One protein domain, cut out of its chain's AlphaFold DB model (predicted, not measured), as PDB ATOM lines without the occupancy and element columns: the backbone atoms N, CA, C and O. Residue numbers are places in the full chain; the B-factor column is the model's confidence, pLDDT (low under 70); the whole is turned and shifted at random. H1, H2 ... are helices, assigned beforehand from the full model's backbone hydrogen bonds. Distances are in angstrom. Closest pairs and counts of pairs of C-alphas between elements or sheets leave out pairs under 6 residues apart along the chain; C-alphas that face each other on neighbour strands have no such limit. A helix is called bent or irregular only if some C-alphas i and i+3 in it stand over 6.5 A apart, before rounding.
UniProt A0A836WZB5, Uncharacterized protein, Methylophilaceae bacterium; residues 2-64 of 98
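What this domain is: This is residues 2 to 64 of the 98 residues of an uncharacterized protein of Methylophilaceae bacterium (UniProt A0A836WZB5). A small body is made of two helices set at nearly a right angle, H1 and the short H2, with a long loop folded back beside them, and a third helix, H3, leads away from this body as an arm. Residues 54 to 64, of which 54 to 62 belong to H3, stick out from the rest, and so does the tip of the loop between H1 and H2, residues 21 to 26. The printed part has 63 residues, with three named helices in the order H1, H2, H3 and no named strand; the class is all helix. The whole is only just loose, close to compact, with a radius of gyration of the C-alphas of 13.1 A, and the C-alphas span 39 by 33 by 24 A.

How they stand to each other: H1, residues 6 to 18, comes first and touches H2, residues 28 to 33, with its residues 14 to 18 alone. The closest C-alphas of the two are those of Phe 15 and Lys 28, 6.5 A apart, and their lines are about perpendicular, at 89 degrees. H3, residues 50 to 62, touches no helix. H2 and H3 are close but not clearly touching: their closest C-alphas, those of Thr 33 and Glu 52, are 7.7 A apart. They run the same way at a shallow tilt of 30 degrees, and their centres are 16.6 A apart. H1 and H3 are apart. In H1, H2 and H3 every O i to N i+4 pair is within hydrogen-bond range.

Where its parts are: H1 begins at C-alpha 6, at (115.930, 109.717, 149.127), and measures 18.8 A to C-alpha 18, at (134.635, 110.702, 150.341). It is neither bent nor irregular, but only just: C-alphas 15 and 18 are 6.1 A apart. H2, from Lys 28 to Thr 33, is six residues long and measures 8.6 A from first to last C-alpha. H3 runs 18.4 A from C-alpha 50 to C-alpha 62, which is at (121.697, 124.497, 124.622).

The domain as a whole: The two C-alphas farthest apart are those of Arg 22 and Met 64, at 41.3 A. The C-alphas of Ile 2 and Met 64, the first and last printed residues, are 38.9 A apart. Without the stretches that stand free, residues 21 to 26 and 54 to 64, the body has 46 residues, spans 30 by 23 by 21 A and has a radius of gyration of 10.3 A. The link from H1 to H2 is short, with 9 residues. The link from H2 to H3 is long, with the 16 residues 34 to 49, whose C-alphas lie 2 to 14 A from the mean of the C-alphas. The printed part has no cut. The mean pLDDT of the printed part is 93.3, and residues 2 to 3 are under 70.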
ATOM      1  N   ILE A   2     111.732 110.524 161.667       56.25
ATOM      2  CA  ILE A   2     112.094 111.490 160.619       56.25
ATOM      3  C   ILE A   2     112.302 110.686 159.335       56.25
ATOM      4  O   ILE A   2     113.275 109.944 159.212       56.25
ATOM      5  N   THR A   3     111.368 110.777 158.390       55.56
ATOM      6  CA  THR A   3     111.528 110.160 157.072       55.56
ATOM      7  C   THR A   3     112.671 110.864 156.350       55.56
ATOM      8  O   THR A   3     112.566 112.004 155.899       55.56
ATOM      9  N   THR A   4     113.816 110.193 156.266       76.56
ATOM     10  CA  THR A   4     114.952 110.711 155.506       76.56
ATOM     11  C   THR A   4     114.595 110.608 154.030       76.56
ATOM     12  O   THR A   4     114.382 109.514 153.511       76.56
ATOM     13  N   SER A   5     114.470 111.750 153.348       92.38
ATOM     14  CA  SER A   5     114.185 111.748 151.911       92.38
ATOM     15  C   SER A   5     115.279 110.989 151.152       92.38
ATOM     16  O   SER A   5     116.440 110.996 151.565       92.38
ATOM     17  N   ARG A   6     114.945 110.395 149.996       93.25
ATOM     18  CA  ARG A   6     115.930 109.717 149.127       93.25
ATOM     19  C   ARG A   6     117.169 110.583 148.870       93.25
ATOM     20  O   ARG A   6     118.288 110.089 148.904       93.25
ATOM     21  N   LYS A   7     116.964 111.885 148.649       93.38
ATOM     22  CA  LYS A   7     118.050 112.851 148.450       93.38
ATOM     23  C   LYS A   7     118.945 112.947 149.685       93.38
ATOM     24  O   LYS A   7     120.158 112.899 149.551       93.38
ATOM     25  N   ASN A   8     118.359 113.056 150.874       93.44
ATOM     26  CA  ASN A   8     119.129 113.141 152.113       93.44
ATOM     27  C   ASN A   8     119.919 111.849 152.368       93.44
ATOM     28  O   ASN A   8     121.066 111.931 152.784       93.44
ATOM     29  N   ALA A   9     119.351 110.681 152.056       94.75
ATOM     30  CA  ALA A   9     120.052 109.403 152.186       94.75
ATOM     31  C   ALA A   9     121.287 109.325 151.267       94.75
ATOM     32  O   ALA A   9     122.374 108.987 151.728       94.75
ATOM     33  N   ILE A  10     121.139 109.712 149.994       95.94
ATOM     34  CA  ILE A  10     122.255 109.763 149.034       95.94
ATOM     35  C   ILE A  10     123.304 110.784 149.478       95.94
ATOM     36  O   ILE A  10     124.492 110.481 149.483       95.94
ATOM     37  N   ASN A  11     122.869 111.977 149.891       95.62
ATOM     38  CA  ASN A  11     123.771 113.011 150.383       95.62
ATOM     39  C   ASN A  11     124.593 112.510 151.572       95.62
ATOM     40  O   ASN A  11     125.814 112.636 151.556       95.62
ATOM     41  N   ASN A  12     123.937 111.908 152.566       95.50
ATOM     42  CA  ASN A  12     124.599 111.376 153.751       95.50
ATOM     43  C   ASN A  12     125.616 110.292 153.385       95.50
ATOM     44  O   ASN A  12     126.740 110.352 153.870       95.50
ATOM     45  N   PHE A  13     125.262 109.370 152.483       96.06
ATOM     46  CA  PHE A  13     126.187 108.348 151.991       96.06
ATOM     47  C   PHE A  13     127.410 108.959 151.296       96.06
ATOM     48  O   PHE A  13     128.545 108.594 151.587       96.06
ATOM     49  N   CYS A  14     127.206 109.913 150.382       96.88
ATOM     50  CA  CYS A  14     128.317 110.556 149.682       96.88
ATOM     51  C   CYS A  14     129.218 111.328 150.652       96.88
ATOM     52  O   CYS A  14     130.440 111.260 150.533       96.88
ATOM     53  N   PHE A  15     128.627 112.024 151.627       96.44
ATOM     54  CA  PHE A  15     129.383 112.757 152.634       96.44
ATOM     55  C   PHE A  15     130.159 111.829 153.567       96.44
ATOM     56  O   PHE A  15     131.280 112.156 153.915       96.44
ATOM     57  N   SER A  16     129.636 110.659 153.926       95.88
ATOM     58  CA  SER A  16     130.407 109.692 154.717       95.88
ATOM     59  C   SER A  16     131.478 108.957 153.905       95.88
ATOM     60  O   SER A  16     132.412 108.416 154.479       95.88
ATOM     61  N   CYS A  17     131.324 108.880 152.579       96.50
ATOM     62  CA  CYS A  17     132.176 108.066 151.715       96.50
ATOM     63  C   CYS A  17     133.498 108.747 151.334       96.50
ATOM     64  O   CYS A  17     134.533 108.090 151.373       96.50
ATOM     65  N   ILE A  18     133.461 110.019 150.918       94.94
ATOM     66  CA  ILE A  18     134.635 110.702 150.341       94.94
ATOM     67  C   ILE A  18     135.011 111.999 151.056       94.94
ATOM     68  O   ILE A  18     136.122 112.485 150.867       94.94
ATOM     69  N   VAL A  19     134.100 112.592 151.832       95.19
ATOM     70  CA  VAL A  19     134.373 113.908 152.415       95.19
ATOM     71  C   VAL A  19     135.374 113.773 153.549       95.19
ATOM     72  O   VAL A  19     135.144 113.069 154.527       95.19
ATOM     73  N   ASP A  20     136.452 114.527 153.421       94.00
ATOM     74  CA  ASP A  20     137.477 114.720 154.423       94.00
ATOM     75  C   ASP A  20     137.286 116.092 155.081       94.00
ATOM     76  O   ASP A  20     137.289 117.131 154.412       94.00
ATOM     77  N   GLU A  21     137.094 116.092 156.401       90.94
ATOM     78  CA  GLU A  21     136.818 117.297 157.192       90.94
ATOM     79  C   GLU A  21     138.087 118.095 157.541       90.94
ATOM     80  O   GLU A  21     137.996 119.143 158.183       90.94
ATOM     81  N   ARG A  22     139.274 117.650 157.103       92.12
ATOM     82  CA  ARG A  22     140.517 118.416 157.259       92.12
ATOM     83  C   ARG A  22     140.454 119.754 156.512       92.12
ATOM     84  O   ARG A  22     139.952 119.860 155.391       92.12
ATOM     85  N   ASN A  23     141.021 120.784 157.140       85.56
ATOM     86  CA  ASN A  23     141.092 122.129 156.574       85.56
ATOM     87  C   ASN A  23     141.851 122.132 155.238       85.56
ATOM     88  O   ASN A  23     142.890 121.492 155.106       85.56
ATOM     89  N   GLY A  24     141.345 122.898 154.267       88.25
ATOM     90  CA  GLY A  24     141.959 123.058 152.943       88.25
ATOM     91  C   GLY A  24     141.387 122.159 151.840       88.25
ATOM     92  O   GLY A  24     141.634 122.430 150.671       88.25
ATOM     93  N   ASN A  25     140.553 121.168 152.171       88.62
ATOM     94  CA  ASN A  25     139.973 120.234 151.190       88.62
ATOM     95  C   ASN A  25     138.697 120.748 150.490       88.62
ATOM     96  O   ASN A  25     138.059 120.019 149.730       88.62
ATOM     97  N   GLY A  26     138.299 121.995 150.755       92.06
ATOM     98  CA  GLY A  26     137.041 122.565 150.274       92.06
ATOM     99  C   GLY A  26     135.806 122.020 151.000       92.06
ATOM    100  O   GLY A  26     135.876 121.219 151.934       92.06
ATOM    101  N   SER A  27     134.639 122.482 150.575       94.44
ATOM    102  CA  SER A  27     133.338 122.100 151.117       94.44
ATOM    103  C   SER A  27     132.949 120.662 150.763       94.44
ATOM    104  O   SER A  27     133.368 120.107 149.745       94.44
ATOM    105  N   LYS A  28     132.031 120.078 151.551       95.50
ATOM    106  CA  LYS A  28     131.480 118.730 151.300       95.50
ATOM    107  C   LYS A  28     130.975 118.563 149.859       95.50
ATOM    108  O   LYS A  28     131.177 117.519 149.255       95.50
ATOM    109  N   HIS A  29     130.344 119.604 149.305       95.94
ATOM    110  CA  HIS A  29     129.801 119.578 147.946       95.94
ATOM    111  C   HIS A  29     130.884 119.677 146.870       95.94
ATOM    112  O   HIS A  29     130.720 119.078 145.812       95.94
ATOM    113  N   GLU A  30     131.973 120.410 147.100       96.44
ATOM    114  CA  GLU A  30     133.109 120.453 146.168       96.44
ATOM    115  C   GLU A  30     133.797 119.092 146.105       96.44
ATOM    116  O   GLU A  30     133.998 118.553 145.017       96.44
ATOM    117  N   GLN A  31     134.041 118.480 147.264       96.56
ATOM    118  CA  GLN A  31     134.645 117.152 147.352       96.56
ATOM    119  C   GLN A  31     133.785 116.082 146.657       96.56
ATOM    120  O   GLN A  31     134.294 115.300 145.855       96.56
ATOM    121  N   THR A  32     132.462 116.078 146.868       97.12
ATOM    122  CA  THR A  32     131.571 115.145 146.155       97.12
ATOM    123  C   THR A  32     131.415 115.476 144.669       97.12
ATOM    124  O   THR A  32     131.270 114.562 143.856       97.12
ATOM    125  N   THR A  33     131.477 116.754 144.275       96.69
ATOM    126  CA  THR A  33     131.465 117.158 142.854       96.69
ATOM    127  C   THR A  33     132.664 116.570 142.119       96.69
ATOM    128  O   THR A  33     132.483 115.968 141.056       96.69
ATOM    129  N   ASN A  34     133.841 116.675 142.741       95.19
ATOM    130  CA  ASN A  34     135.136 116.241 142.220       95.19
ATOM    131  C   ASN A  34     135.397 114.735 142.379       95.19
ATOM    132  O   ASN A  34     136.455 114.255 141.980       95.19
ATOM    133  N   CYS A  35     134.451 113.972 142.933       95.62
ATOM    134  CA  CYS A  35     134.553 112.519 143.001       95.62
ATOM    135  C   CYS A  35     134.728 111.920 141.593       95.62
ATOM    136  O   CYS A  35     133.909 112.154 140.700       95.62
ATOM    137  N   THR A  36     135.778 111.114 141.416       96.00
ATOM    138  CA  THR A  36     136.157 110.458 140.150       96.00
ATOM    139  C   THR A  36     135.787 108.975 140.105       96.00
ATOM    140  O   THR A  36     136.183 108.255 139.192       96.00
ATOM    141  N   SER A  37     134.991 108.487 141.062       95.94
ATOM    142  CA  SER A  37     134.468 107.117 141.040       95.94
ATOM    143  C   SER A  37     133.304 107.000 140.048       95.94
ATOM    144  O   SER A  37     132.143 106.881 140.433       95.94
ATOM    145  N   TYR A  38     133.607 107.080 138.750       95.06
ATOM    146  CA  TYR A  38     132.613 107.068 137.667       95.06
ATOM    147  C   TYR A  38     131.782 105.774 137.613       95.06
ATOM    148  O   TYR A  38     130.673 105.785 137.096       95.06
ATOM    149  N   GLN A  39     132.291 104.673 138.178       97.12
ATOM    150  CA  GLN A  39     131.583 103.388 138.288       97.12
ATOM    151  C   GLN A  39     130.663 103.307 139.521       97.12
ATOM    152  O   GLN A  39     130.021 102.287 139.765       97.12
ATOM    153  N   CYS A  40     130.595 104.361 140.338       96.44
ATOM    154  CA  CYS A  40     129.697 104.405 141.481       96.44
ATOM    155  C   CYS A  40     128.233 104.442 141.019       96.44
ATOM    156  O   CYS A  40     127.822 105.336 140.285       96.44
ATOM    157  N   HIS A  41     127.402 103.543 141.549       96.00
ATOM    158  CA  HIS A  41     125.960 103.487 141.265       96.00
ATOM    159  C   HIS A  41     125.202 104.778 141.624       96.00
ATOM    160  O   HIS A  41     124.106 105.024 141.126       96.00
ATOM    161  N   LEU A  42     125.774 105.606 142.504       96.06
ATOM    162  CA  LEU A  42     125.212 106.894 142.904       96.06
ATOM    163  C   LEU A  42     125.866 108.085 142.191       96.06
ATOM    164  O   LEU A  42     125.544 109.223 142.525       96.06
ATOM    165  N   TYR A  43     126.765 107.854 141.225       95.62
ATOM    166  CA  TYR A  43     127.554 108.906 140.583       95.62
ATOM    167  C   TYR A  43     126.674 110.040 140.048       95.62
ATOM    168  O   TYR A  43     126.908 111.203 140.380       95.62
ATOM    169  N   ASP A  44     125.610 109.726 139.312       94.75
ATOM    170  CA  ASP A  44     124.721 110.732 138.713       94.75
ATOM    171  C   ASP A  44     123.805 111.440 139.717       94.75
ATOM    172  O   ASP A  44     123.268 112.513 139.434       94.75
ATOM    173  N   PHE A  45     123.648 110.864 140.910       95.06
ATOM    174  CA  PHE A  45     122.775 111.377 141.965       95.06
ATOM    175  C   PHE A  45     123.534 112.075 143.092       95.06
ATOM    176  O   PHE A  45     122.905 112.588 144.022       95.06
ATOM    177  N   ARG A  46     124.870 112.088 143.024       95.31
ATOM    178  CA  ARG A  46     125.718 112.650 144.071       95.31
ATOM    179  C   ARG A  46     125.435 114.142 144.291       95.31
ATOM    180  O   ARG A  46     125.039 114.847 143.356       95.31
ATOM    181  N   PRO A  47     125.678 114.658 145.505       96.31
ATOM    182  CA  PRO A  47     125.649 116.090 145.746       96.31
ATOM    183  C   PRO A  47     126.676 116.781 144.852       96.31
ATOM    184  O   PRO A  47     127.843 116.389 144.812       96.31
ATOM    185  N   ILE A  48     126.236 117.822 144.157       96.75
ATOM    186  CA  ILE A  48     127.095 118.674 143.339       96.75
ATOM    187  C   ILE A  48     126.954 120.129 143.776       96.75
ATOM    188  O   ILE A  48     125.938 120.508 144.370       96.75
ATOM    189  N   THR A  49     127.959 120.949 143.478       97.38
ATOM    190  CA  THR A  49     127.891 122.393 143.713       97.38
ATOM    191  C   THR A  49     126.765 123.035 142.898       97.38
ATOM    192  O   THR A  49     126.315 122.521 141.868       97.38
ATOM    193  N   SER A  50     126.294 124.194 143.357       95.69
ATOM    194  CA  SER A  50     125.333 125.013 142.611       95.69
ATOM    195  C   SER A  50     125.878 125.421 141.240       95.69
ATOM    196  O   SER A  50     125.127 125.393 140.267       95.69
ATOM    197  N   ALA A  51     127.176 125.731 141.158       96.12
ATOM    198  CA  ALA A  51     127.863 126.053 139.911       96.12
ATOM    199  C   ALA A  51     127.802 124.888 138.912       96.12
ATOM    200  O   ALA A  51     127.346 125.070 137.784       96.12
ATOM    201  N   GLU A  52     128.151 123.671 139.342       96.00
ATOM    202  CA  GLU A  52     128.082 122.480 138.486       96.00
ATOM    203  C   GLU A  52     126.640 122.167 138.065       96.00
ATOM    204  O   GLU A  52     126.368 121.812 136.917       96.00
ATOM    205  N   LYS A  53     125.677 122.360 138.972       95.31
ATOM    206  CA  LYS A  53     124.259 122.207 138.643       95.31
ATOM    207  C   LYS A  53     123.804 123.214 137.581       95.31
ATOM    208  O   LYS A  53     123.019 122.841 136.711       95.31
ATOM    209  N   SER A  54     124.280 124.459 137.653       95.69
ATOM    210  CA  SER A  54     124.001 125.485 136.643       95.69
ATOM    211  C   SER A  54     124.597 125.091 135.297       95.69
ATOM    212  O   SER A  54     123.863 125.022 134.317       95.69
ATOM    213  N   ARG A  55     125.880 124.706 135.271       96.12
ATOM    214  CA  ARG A  55     126.583 124.278 134.054       96.12
ATOM    215  C   ARG A  55     125.837 123.155 133.326       96.12
ATOM    216  O   ARG A  55     125.550 123.280 132.140       96.12
ATOM    217  N   ARG A  56     125.442 122.094 134.046       94.25
ATOM    218  CA  ARG A  56     124.661 120.977 133.474       94.25
ATOM    219  C   ARG A  56     123.299 121.421 132.939       94.25
ATOM    220  O   ARG A  56     122.822 120.893 131.937       94.25
ATOM    221  N   ASN A  57     122.638 122.355 133.622       93.62
ATOM    222  CA  ASN A  57     121.359 122.890 133.160       93.62
ATOM    223  C   ASN A  57     121.529 123.723 131.882       93.62
ATOM    224  O   ASN A  57     120.707 123.605 130.980       93.62
ATOM    225  N   ASP A  58     122.594 124.513 131.783       95.31
ATOM    226  CA  ASP A  58     122.879 125.336 130.606       95.31
ATOM    227  C   ASP A  58     123.215 124.472 129.386       95.31
ATOM    228  O   ASP A  58     122.723 124.734 128.292       95.31
ATOM    229  N   GLU A  59     123.982 123.396 129.568       95.56
ATOM    230  CA  GLU A  59     124.236 122.402 128.515       95.56
ATOM    231  C   GLU A  59     122.952 121.732 128.039       95.56
ATOM    232  O   GLU A  59     122.717 121.613 126.837       95.56
ATOM    233  N   LYS A  60     122.077 121.363 128.980       93.56
ATOM    234  CA  LYS A  60     120.767 120.811 128.645       93.56
ATOM    235  C   LYS A  60     119.943 121.795 127.818       93.56
ATOM    236  O   LYS A  60     119.363 121.386 126.824       93.56
ATOM    237  N   LEU A  61     119.895 123.068 128.210       93.06
ATOM    238  CA  LEU A  61     119.139 124.092 127.484       93.06
ATOM    239  C   LEU A  61     119.707 124.352 126.087       93.06
ATOM    240  O   LEU A  61     118.932 124.487 125.146       93.06
ATOM    241  N   LYS A  62     121.036 124.363 125.932       94.56
ATOM    242  CA  LYS A  62     121.697 124.497 124.622       94.56
ATOM    243  C   LYS A  62     121.390 123.332 123.681       94.56
ATOM    244  O   LYS A  62     121.355 123.532 122.473       94.56
ATOM    245  N   GLY A  63     121.193 122.131 124.226       94.75
ATOM    246  CA  GLY A  63     120.863 120.933 123.452       94.75
ATOM    247  C   GLY A  63     119.378 120.770 123.110       94.75
ATOM    248  O   GLY A  63     119.041 119.852 122.369       94.75
ATOM    249  N   MET A  64     118.485 121.608 123.645       94.75
ATOM    250  CA  MET A  64     117.046 121.517 123.369       94.75
ATOM    251  C   MET A  64     116.704 122.132 122.011       94.75
ATOM    252  O   MET A  64     117.241 123.169 121.623       94.75
TER     253      MET A  64